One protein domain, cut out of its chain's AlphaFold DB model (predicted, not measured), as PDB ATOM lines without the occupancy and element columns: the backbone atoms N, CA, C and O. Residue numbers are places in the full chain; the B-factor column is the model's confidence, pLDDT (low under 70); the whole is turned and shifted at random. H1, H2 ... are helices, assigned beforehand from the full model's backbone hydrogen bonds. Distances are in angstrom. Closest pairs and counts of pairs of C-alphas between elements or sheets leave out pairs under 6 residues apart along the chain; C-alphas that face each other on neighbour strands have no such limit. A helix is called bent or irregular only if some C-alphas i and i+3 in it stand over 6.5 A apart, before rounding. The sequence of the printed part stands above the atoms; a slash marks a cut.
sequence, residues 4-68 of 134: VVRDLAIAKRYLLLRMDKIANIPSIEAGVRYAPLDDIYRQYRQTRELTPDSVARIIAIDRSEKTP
ATOM      1  N   VAL A   4      26.548  -4.695 -10.138       88.56
ATOM      2  CA  VAL A   4      27.367  -3.579 -10.636       88.56
ATOM      3  C   VAL A   4      27.264  -3.451 -12.157       88.56
ATOM      4  O   VAL A   4      27.048  -2.361 -12.689       88.56
ATOM      5  N   VAL A   5      27.353  -4.574 -12.875       91.88
ATOM      6  CA  VAL A   5      27.257  -4.602 -14.344       91.88
ATOM      7  C   VAL A   5      25.865  -4.173 -14.807       91.88
ATOM      8  O   VAL A   5      25.729  -3.420 -15.775       91.88
ATOM      9  N   ARG A   6      24.819  -4.625 -14.105       92.69
ATOM     10  CA  ARG A   6      23.435  -4.235 -14.395       92.69
ATOM     11  C   ARG A   6      23.221  -2.737 -14.181       92.69
ATOM     12  O   ARG A   6      22.648  -2.079 -15.048       92.69
ATOM     13  N   ASP A   7      23.685  -2.202 -13.062       94.75
ATOM     14  CA  ASP A   7      23.491  -0.801 -12.695       94.75
ATOM     15  C   ASP A   7      24.265   0.131 -13.638       94.75
ATOM     16  O   ASP A   7      23.709   1.113 -14.137       94.75
ATOM     17  N   LEU A   8      25.491  -0.243 -14.019       96.81
ATOM     18  CA  LEU A   8      26.245   0.448 -15.064       96.81
ATOM     19  C   LEU A   8      25.482   0.474 -16.398       96.81
ATOM     20  O   LEU A   8      25.421   1.514 -17.057       96.81
ATOM     21  N   ALA A   9      24.889  -0.651 -16.808       95.62
ATOM     22  CA  ALA A   9      24.119  -0.728 -18.047       95.62
ATOM     23  C   ALA A   9      22.857   0.151 -18.006       95.62
ATOM     24  O   ALA A   9      22.551   0.829 -18.991       95.62
ATOM     25  N   ILE A  10      22.150   0.179 -16.869       95.19
ATOM     26  CA  ILE A  10      20.986   1.050 -16.647       95.19
ATOM     27  C   ILE A  10      21.404   2.521 -16.736       95.19
ATOM     28  O   ILE A  10      20.811   3.279 -17.503       95.19
ATOM     29  N   ALA A  11      22.470   2.909 -16.031       97.62
ATOM     30  CA  ALA A  11      22.949   4.285 -16.023       97.62
ATOM     31  C   ALA A  11      23.405   4.752 -17.413       97.62
ATOM     32  O   ALA A  11      23.001   5.823 -17.871       97.62
ATOM     33  N   LYS A  12      24.182   3.930 -18.135       97.94
ATOM     34  CA  LYS A  12      24.590   4.234 -19.518       97.94
ATOM     35  C   LYS A  12      23.382   4.412 -20.432       97.94
ATOM     36  O   LYS A  12      23.363   5.346 -21.234       97.94
ATOM     37  N   ARG A  13      22.373   3.541 -20.317       97.31
ATOM     38  CA  ARG A  13      21.147   3.634 -21.119       97.31
ATOM     39  C   ARG A  13      20.421   4.947 -20.851       97.31
ATOM     40  O   ARG A  13      20.139   5.664 -21.807       97.31
ATOM     41  N   TYR A  14      20.159   5.274 -19.588       97.81
ATOM     42  CA  TYR A  14      19.470   6.513 -19.230       97.81
ATOM     43  C   TYR A  14      20.218   7.747 -19.740       97.81
ATOM     44  O   TYR A  14      19.632   8.590 -20.420       97.81
ATOM     45  N   LEU A  15      21.528   7.811 -19.478       98.31
ATOM     46  CA  LEU A  15      22.384   8.919 -19.890       98.31
ATOM     47  C   LEU A  15      22.345   9.125 -21.407       98.31
ATOM     48  O   LEU A  15      22.129  10.239 -21.876       98.31
ATOM     49  N   LEU A  16      22.522   8.052 -22.180       98.00
ATOM     50  CA  LEU A  16      22.520   8.128 -23.638       98.00
ATOM     51  C   LEU A  16      21.145   8.475 -24.204       98.00
ATOM     52  O   LEU A  16      21.073   9.233 -25.165       98.00
ATOM     53  N   LEU A  17      20.055   7.962 -23.633       97.38
ATOM     54  CA  LEU A  17      18.711   8.319 -24.088       97.38
ATOM     55  C   LEU A  17      18.422   9.807 -23.841       97.38
ATOM     56  O   LEU A  17      18.039  10.505 -24.779       97.38
ATOM     57  N   ARG A  18      18.676  10.304 -22.621       96.44
ATOM     58  CA  ARG A  18      18.433  11.705 -22.230       96.44
ATOM     59  C   ARG A  18      19.340  12.701 -22.944       96.44
ATOM     60  O   ARG A  18      18.881  13.787 -23.265       96.44
ATOM     61  N   MET A  19      20.610  12.367 -23.175       97.25
ATOM     62  CA  MET A  19      21.613  13.358 -23.602       97.25
ATOM     63  C   MET A  19      22.081  13.208 -25.052       97.25
ATOM     64  O   MET A  19      22.729  14.115 -25.569       97.25
ATOM     65  N   ASP A  20      21.776  12.088 -25.713       96.00
ATOM     66  CA  ASP A  20      22.237  11.805 -27.078       96.00
ATOM     67  C   ASP A  20      21.092  11.353 -27.988       96.00
ATOM     68  O   ASP A  20      20.677  12.069 -28.892       96.00
ATOM     69  N   LYS A  21      20.558  10.154 -27.749       96.44
ATOM     70  CA  LYS A  21      19.704   9.450 -28.710       96.44
ATOM     71  C   LYS A  21      18.371  10.132 -28.940       96.44
ATOM     72  O   LYS A  21      17.941  10.197 -30.085       96.44
ATOM     73  N   ILE A  22      17.729  10.619 -27.880       96.38
ATOM     74  CA  ILE A  22      16.425  11.273 -28.000       96.38
ATOM     75  C   ILE A  22      16.598  12.783 -28.092       96.38
ATOM     76  O   ILE A  22      15.957  13.405 -28.927       96.38
ATOM     77  N   ALA A  23      17.509  13.362 -27.303       94.62
ATOM     78  CA  ALA A  23      17.760  14.804 -27.313       94.62
ATOM     79  C   ALA A  23      18.210  15.354 -28.676       94.62
ATOM     80  O   ALA A  23      17.950  16.518 -28.957       94.62
ATOM     81  N   ASN A  24      18.852  14.539 -29.519       93.75
ATOM     82  CA  ASN A  24      19.284  14.957 -30.855       93.75
ATOM     83  C   ASN A  24      18.250  14.661 -31.961       93.75
ATOM     84  O   ASN A  24      18.545  14.884 -33.135       93.75
ATOM     85  N   ILE A  25      17.052  14.159 -31.633       94.38
ATOM     86  CA  ILE A  25      15.980  13.985 -32.625       94.38
ATOM     87  C   ILE A  25      15.432  15.371 -33.010       94.38
ATOM     88  O   ILE A  25      15.022  16.130 -32.129       94.38
ATOM     89  N   PRO A  26      15.354  15.717 -34.309       90.62
ATOM     90  CA  PRO A  26      14.786  16.991 -34.736       90.62
ATOM     91  C   PRO A  26      13.340  17.167 -34.261       90.62
ATOM     92  O   PRO A  26      12.513  16.263 -34.414       90.62
ATOM     93  N   SER A  27      13.024  18.353 -33.737       89.56
ATOM     94  CA  SER A  27      11.685  18.711 -33.239       89.56
ATOM     95  C   SER A  27      11.203  17.898 -32.029       89.56
ATOM     96  O   SER A  27      10.007  17.888 -31.747       89.56
ATOM     97  N   ILE A  28      12.104  17.208 -31.322       90.75
ATOM     98  CA  ILE A  28      11.789  16.593 -30.031       90.75
ATOM     99  C   ILE A  28      11.517  17.671 -28.971       90.75
ATOM    100  O   ILE A  28      12.082  18.765 -29.028       90.75
ATOM    101  N   GLU A  29      10.659  17.360 -28.000       83.12
ATOM    102  CA  GLU A  29      10.295  18.254 -26.901       83.12
ATOM    103  C   GLU A  29      11.529  18.818 -26.175       83.12
ATOM    104  O   GLU A  29      12.480  18.103 -25.831       83.12
ATOM    105  N   ALA A  30      11.479  20.118 -25.879       71.81
ATOM    106  CA  ALA A  30      12.439  20.758 -24.995       71.81
ATOM    107  C   ALA A  30      12.426  20.087 -23.606       71.81
ATOM    108  O   ALA A  30      11.382  19.736 -23.064       71.81
ATOM    109  N   GLY A  31      13.608  19.906 -23.013       82.62
ATOM    110  CA  GLY A  31      13.750  19.299 -21.685       82.62
ATOM    111  C   GLY A  31      14.021  17.793 -21.677       82.62
ATOM    112  O   GLY A  31      14.206  17.234 -20.595       82.62
ATOM    113  N   VAL A  32      14.122  17.128 -22.842       90.56
ATOM    114  CA  VAL A  32      14.727  15.780 -22.932       90.56
ATOM    115  C   VAL A  32      16.189  15.816 -22.488       90.56
ATOM    116  O   VAL A  32      16.604  14.977 -21.689       90.56
ATOM    117  N   ARG A  33      16.959  16.800 -22.958       94.19
ATOM    118  CA  ARG A  33      18.294  17.054 -22.418       94.19
ATOM    119  C   ARG A  33      18.156  17.603 -21.004       94.19
ATOM    120  O   ARG A  33      17.381  18.527 -20.772       94.19
ATOM    121  N   TYR A  34      18.909  17.036 -20.069       95.12
ATOM    122  CA  TYR A  34      18.806  17.380 -18.658       95.12
ATOM    123  C   TYR A  34      20.115  17.968 -18.151       95.12
ATOM    124  O   TYR A  34      21.103  17.248 -18.017       95.12
ATOM    125  N   ALA A  35      20.105  19.269 -17.849       94.44
ATOM    126  CA  ALA A  35      21.305  20.011 -17.464       94.44
ATOM    127  C   ALA A  35      22.120  19.358 -16.326       94.44
ATOM    128  O   ALA A  35      23.342  19.279 -16.441       94.44
ATOM    129  N   PRO A  36      21.506  18.767 -15.277       94.94
ATOM    130  CA  PRO A  36      22.255  18.080 -14.221       94.94
ATOM    131  C   PRO A  36      23.074  16.856 -14.660       94.94
ATOM    132  O   PRO A  36      23.811  16.314 -13.832       94.94
ATOM    133  N   LEU A  37      22.927  16.396 -15.906       97.19
ATOM    134  CA  LEU A  37      23.718  15.317 -16.501       97.19
ATOM    135  C   LEU A  37      24.798  15.818 -17.469       97.19
ATOM    136  O   LEU A  37      25.557  14.988 -17.965       97.19
ATOM    137  N   ASP A  38      24.883  17.120 -17.766       96.75
ATOM    138  CA  ASP A  38      25.782  17.636 -18.808       96.75
ATOM    139  C   ASP A  38      27.254  17.309 -18.528       96.75
ATOM    140  O   ASP A  38      27.941  16.804 -19.416       96.75
ATOM    141  N   ASP A  39      27.730  17.514 -17.296       97.56
ATOM    142  CA  ASP A  39      29.124  17.222 -16.936       97.56
ATOM    143  C   ASP A  39      29.439  15.725 -17.018       97.56
ATOM    144  O   ASP A  39      30.448  15.336 -17.613       97.56
ATOM    145  N   ILE A  40      28.540  14.881 -16.496       98.19
ATOM    146  CA  ILE A  40      28.672  13.417 -16.552       98.19
ATOM    147  C   ILE A  40      28.698  12.957 -18.013       98.19
ATOM    148  O   ILE A  40      29.531  12.139 -18.402       98.19
ATOM    149  N   TYR A  41      27.810  13.502 -18.848       98.25
ATOM    150  CA  TYR A  41      27.754  13.176 -20.267       98.25
ATOM    151  C   TYR A  41      29.013  13.630 -21.011       98.25
ATOM    152  O   TYR A  41      29.563  12.857 -21.797       98.25
ATOM    153  N   ARG A  42      29.505  14.847 -20.748       97.75
ATOM    154  CA  ARG A  42      30.736  15.371 -21.355       97.75
ATOM    155  C   ARG A  42      31.933  14.487 -21.018       97.75
ATOM    156  O   ARG A  42      32.664  14.106 -21.930       97.75
ATOM    157  N   GLN A  43      32.098  14.120 -19.748       97.56
ATOM    158  CA  GLN A  43      33.176  13.228 -19.323       97.56
ATOM    159  C   GLN A  43      33.034  11.847 -19.974       97.56
ATOM    160  O   GLN A  43      33.974  11.363 -20.601       97.56
ATOM    161  N   TYR A  44      31.836  11.255 -19.941       98.06
ATOM    162  CA  TYR A  44      31.563   9.973 -20.593       98.06
ATOM    163  C   TYR A  44      31.859   9.996 -22.101       98.06
ATOM    164  O   TYR A  44      32.326   9.008 -22.665       98.06
ATOM    165  N   ARG A  45      31.605  11.111 -22.794       97.25
ATOM    166  CA  ARG A  45      31.922  11.249 -24.226       97.25
ATOM    167  C   ARG A  45      33.421  11.201 -24.508       97.25
ATOM    168  O   ARG A  45      33.785  10.742 -25.589       97.25
ATOM    169  N   GLN A  46      34.246  11.649 -23.565       97.06
ATOM    170  CA  GLN A  46      35.704  11.641 -23.669       97.06
ATOM    171  C   GLN A  46      36.289  10.281 -23.276       97.06
ATOM    172  O   GLN A  46      37.111   9.742 -24.007       97.06
ATOM    173  N   THR A  47      35.836   9.707 -22.158       96.94
ATOM    174  CA  THR A  47      36.460   8.513 -21.559       96.94
ATOM    175  C   THR A  47      35.758   7.204 -21.905       96.94
ATOM    176  O   THR A  47      36.362   6.145 -21.821       96.94
ATOM    177  N   ARG A  48      34.477   7.254 -22.295       95.69
ATOM    178  CA  ARG A  48      33.569   6.092 -22.440       95.69
ATOM    179  C   ARG A  48      33.305   5.325 -21.141       95.69
ATOM    180  O   ARG A  48      32.711   4.241 -21.162       95.69
ATOM    181  N   GLU A  49      33.637   5.933 -20.010       95.75
ATOM    182  CA  GLU A  49      33.524   5.349 -18.678       95.75
ATOM    183  C   GLU A  49      32.599   6.177 -17.783       95.75
ATOM    184  O   GLU A  49      32.482   7.393 -17.934       95.75
ATOM    185  N   LEU A  50      31.917   5.501 -16.856       97.50
ATOM    186  CA  LEU A  50      31.153   6.137 -15.782       97.50
ATOM    187  C   LEU A  50      31.763   5.717 -14.453       97.50
ATOM    188  O   LEU A  50      31.945   4.524 -14.215       97.50
ATOM    189  N   THR A  51      32.038   6.691 -13.588       96.88
ATOM    190  CA  THR A  51      32.466   6.415 -12.215       96.88
ATOM    191  C   THR A  51      31.315   5.801 -11.409       96.88
ATOM    192  O   THR A  51      30.148   6.050 -11.741       96.88
ATOM    193  N   PRO A  52      31.596   5.044 -10.332       96.56
ATOM    194  CA  PRO A  52      30.556   4.515  -9.447       96.56
ATOM    195  C   PRO A  52      29.585   5.595  -8.941       96.56
ATOM    196  O   PRO A  52      28.371   5.405  -9.005       96.56
ATOM    197  N   ASP A  53      30.096   6.770  -8.563       97.06
ATOM    198  CA  ASP A  53      29.272   7.904  -8.120       97.06
ATOM    199  C   ASP A  53      28.358   8.433  -9.229       97.06
ATOM    200  O   ASP A  53      27.190   8.749  -8.995       97.06
ATOM    201  N   SER A  54      28.861   8.490 -10.468       98.06
ATOM    202  CA  SER A  54      28.059   8.888 -11.628       98.06
ATOM    203  C   SER A  54      26.936   7.890 -11.889       98.06
ATOM    204  O   SER A  54      25.803   8.296 -12.150       98.06
ATOM    205  N   VAL A  55      27.228   6.587 -11.791       98.38
ATOM    206  CA  VAL A  55      26.228   5.518 -11.928       98.38
ATOM    207  C   VAL A  55      25.147   5.664 -10.859       98.38
ATOM    208  O   VAL A  55      23.964   5.725 -11.201       98.38
ATOM    209  N   ALA A  56      25.539   5.798  -9.590       97.50
ATOM    210  CA  ALA A  56      24.611   5.963  -8.476       97.50
ATOM    211  C   ALA A  56      23.729   7.211  -8.650       97.50
ATOM    212  O   ALA A  56      22.505   7.129  -8.530       97.50
ATOM    213  N   ARG A  57      24.327   8.351  -9.022       97.69
ATOM    214  CA  ARG A  57      23.604   9.604  -9.272       97.69
ATOM    215  C   ARG A  57      22.612   9.484 -10.425       97.69
ATOM    216  O   ARG A  57      21.482   9.949 -10.298       97.69
ATOM    217  N   ILE A  58      23.003   8.862 -11.537       98.25
ATOM    218  CA  ILE A  58      22.110   8.651 -12.682       98.25
ATOM    219  C   ILE A  58      20.914   7.778 -12.285       98.25
ATOM    220  O   ILE A  58      19.774   8.127 -12.591       98.25
ATOM    221  N   ILE A  59      21.158   6.667 -11.585       97.50
ATOM    222  CA  ILE A  59      20.091   5.760 -11.140       97.50
ATOM    223  C   ILE A  59      19.145   6.470 -10.170       97.50
ATOM    224  O   ILE A  59      17.929   6.318 -10.287       97.50
ATOM    225  N   ALA A  60      19.679   7.269  -9.244       97.06
ATOM    226  CA  ALA A  60      18.872   8.054  -8.318       97.06
ATOM    227  C   ALA A  60      17.971   9.060  -9.052       97.06
ATOM    228  O   ALA A  60      16.809   9.213  -8.683       97.06
ATOM    229  N   ILE A  61      18.470   9.703 -10.116       97.06
ATOM    230  CA  ILE A  61      17.660  10.585 -10.968       97.06
ATOM    231  C   ILE A  61      16.536   9.790 -11.643       97.06
ATOM    232  O   ILE A  61      15.377  10.159 -11.498       97.06
ATOM    233  N   ASP A  62      16.841   8.693 -12.339       95.81
ATOM    234  CA  ASP A  62      15.832   7.906 -13.070       95.81
ATOM    235  C   ASP A  62      14.729   7.346 -12.151       95.81
ATOM    236  O   ASP A  62      13.549   7.315 -12.509       95.81
ATOM    237  N   ARG A  63      15.102   6.942 -10.931       94.94
ATOM    238  CA  ARG A  63      14.175   6.378  -9.938       94.94
ATOM    239  C   ARG A  63      13.464   7.419  -9.084       94.94
ATOM    240  O   ARG A  63      12.490   7.069  -8.428       94.94
ATOM    241  N   SER A  64      13.905   8.675  -9.093       95.69
ATOM    242  CA  SER A  64      13.291   9.729  -8.288       95.69
ATOM    243  C   SER A  64      11.802   9.878  -8.604       95.69
ATOM    244  O   SER A  64      11.397   9.864  -9.765       95.69
ATOM    245  N   GLU A  65      10.982  10.092  -7.577       93.00
ATOM    246  CA  GLU A  65       9.573  10.480  -7.734       93.00
ATOM    247  C   GLU A  65       9.424  11.838  -8.431       93.00
ATOM    248  O   GLU A  65       8.420  12.102  -9.083       93.00
ATOM    249  N   LYS A  66      10.455  12.689  -8.352       93.06
ATOM    250  CA  LYS A  66      10.483  13.990  -9.028       93.06
ATOM    251  C   LYS A  66      10.741  13.879 -10.529       93.06
ATOM    252  O   LYS A  66      10.604  14.883 -11.223       93.06
ATOM    253  N   THR A  67      11.146  12.710 -11.027       93.69
ATOM    254  CA  THR A  67      11.368  12.483 -12.458       93.69
ATOM    255  C   THR A  67      10.040  12.101 -13.108       93.69
ATOM    256  O   THR A  67       9.529  11.020 -12.817       93.69
ATOM    257  N   PRO A  68       9.485  12.943 -14.003       93.12
ATOM    258  CA  PRO A  68       8.251  12.621 -14.712       93.12
ATOM    259  C   PRO A  68       8.387  11.320 -15.505       93.12
ATOM    260  O   PRO A  68       9.426  11.095 -16.130       93.12
TER     261      PRO A  68
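AT A GLANCE: This is residues 4 to 68 of the 134 residues of an uncharacterized protein of Burkholderia pseudomallei 1710a (UniProt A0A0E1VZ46). One longer helix, H1, is crossed on one side by two shorter helices, H3 over its residues 7 to 15 and H2 over its residues 15 to 19. Between H1 and H2 the chain makes a long loop whose residues 25 to 30 stick out beyond the end of H1 before it folds back, and residues 63 to 68 stick out as a short tail. The printed part has 65 residues, with three named helices in the order H1, H2, H3 and no named strand, and its class is all helix. It is compact, with a radius of gyration of the C-alphas of 11.6 A, and the C-alphas span 35 by 30 by 18 A.

HOW THE PARTS SIT: H1, residues 4 to 21, touches both of the other helices. H2, residues 35 to 47, touches H1 with residues 37 to 41 alone, and H1 touches H2 with residues 15 to 19 alone; the closest C-alphas are those of Leu 15 and Tyr 41, 6.9 A apart. The lines of H1 and H2 stand about perpendicular, at 71 degrees, only just past a steep tilt. H3, residues 52 to 63, touches residues 7 to 15 of H1 alone, with the C-alphas of Ala 11 and Val 55 closest at 5.4 A. H1 and H3 run the same way at a steep tilt of 66 degrees. H2 and H3 are close but not clearly touching, the closest C-alphas being those of Ile 40 and Ser 54 at 6.7 A, and they run opposite ways at a steep tilt of 40 degrees. In H3 every O i to N i+4 pair is within hydrogen-bond range, against 13 of 14 in H1 and 7 of 9 in H2.

IN THESE COORDINATES: H1 begins at C-alpha 4 at (27.367, -3.579, -10.636) and measures 23.6 A from first to last C-alpha. It is irregular, but only just: C-alphas 18 and 21 are 7.0 A apart. H2 begins at C-alpha 35 at (21.305, 20.011, -17.464) and measures 19.5 A; it is irregular, with C-alphas 36 and 39 being 7.4 A apart. H3 measures 16.5 A and ends at C-alpha 63 at (14.175, 6.378, -9.938).

THE WHOLE: The two C-alphas farthest apart are those of Val 4 and Ser 27, at 35.4 A. Residues 25 to 30 stand free, and so do residues 63 to 68, of which 63 belongs to H3; the body without them spans 28 by 22 by 17 A. The link from H1 to H2, residues 22 to 34, is long, and the link from H2 to H3 is tight. The printed part has no cut. The mean pLDDT of the printed part is 95.0, and no printed residue is under 70.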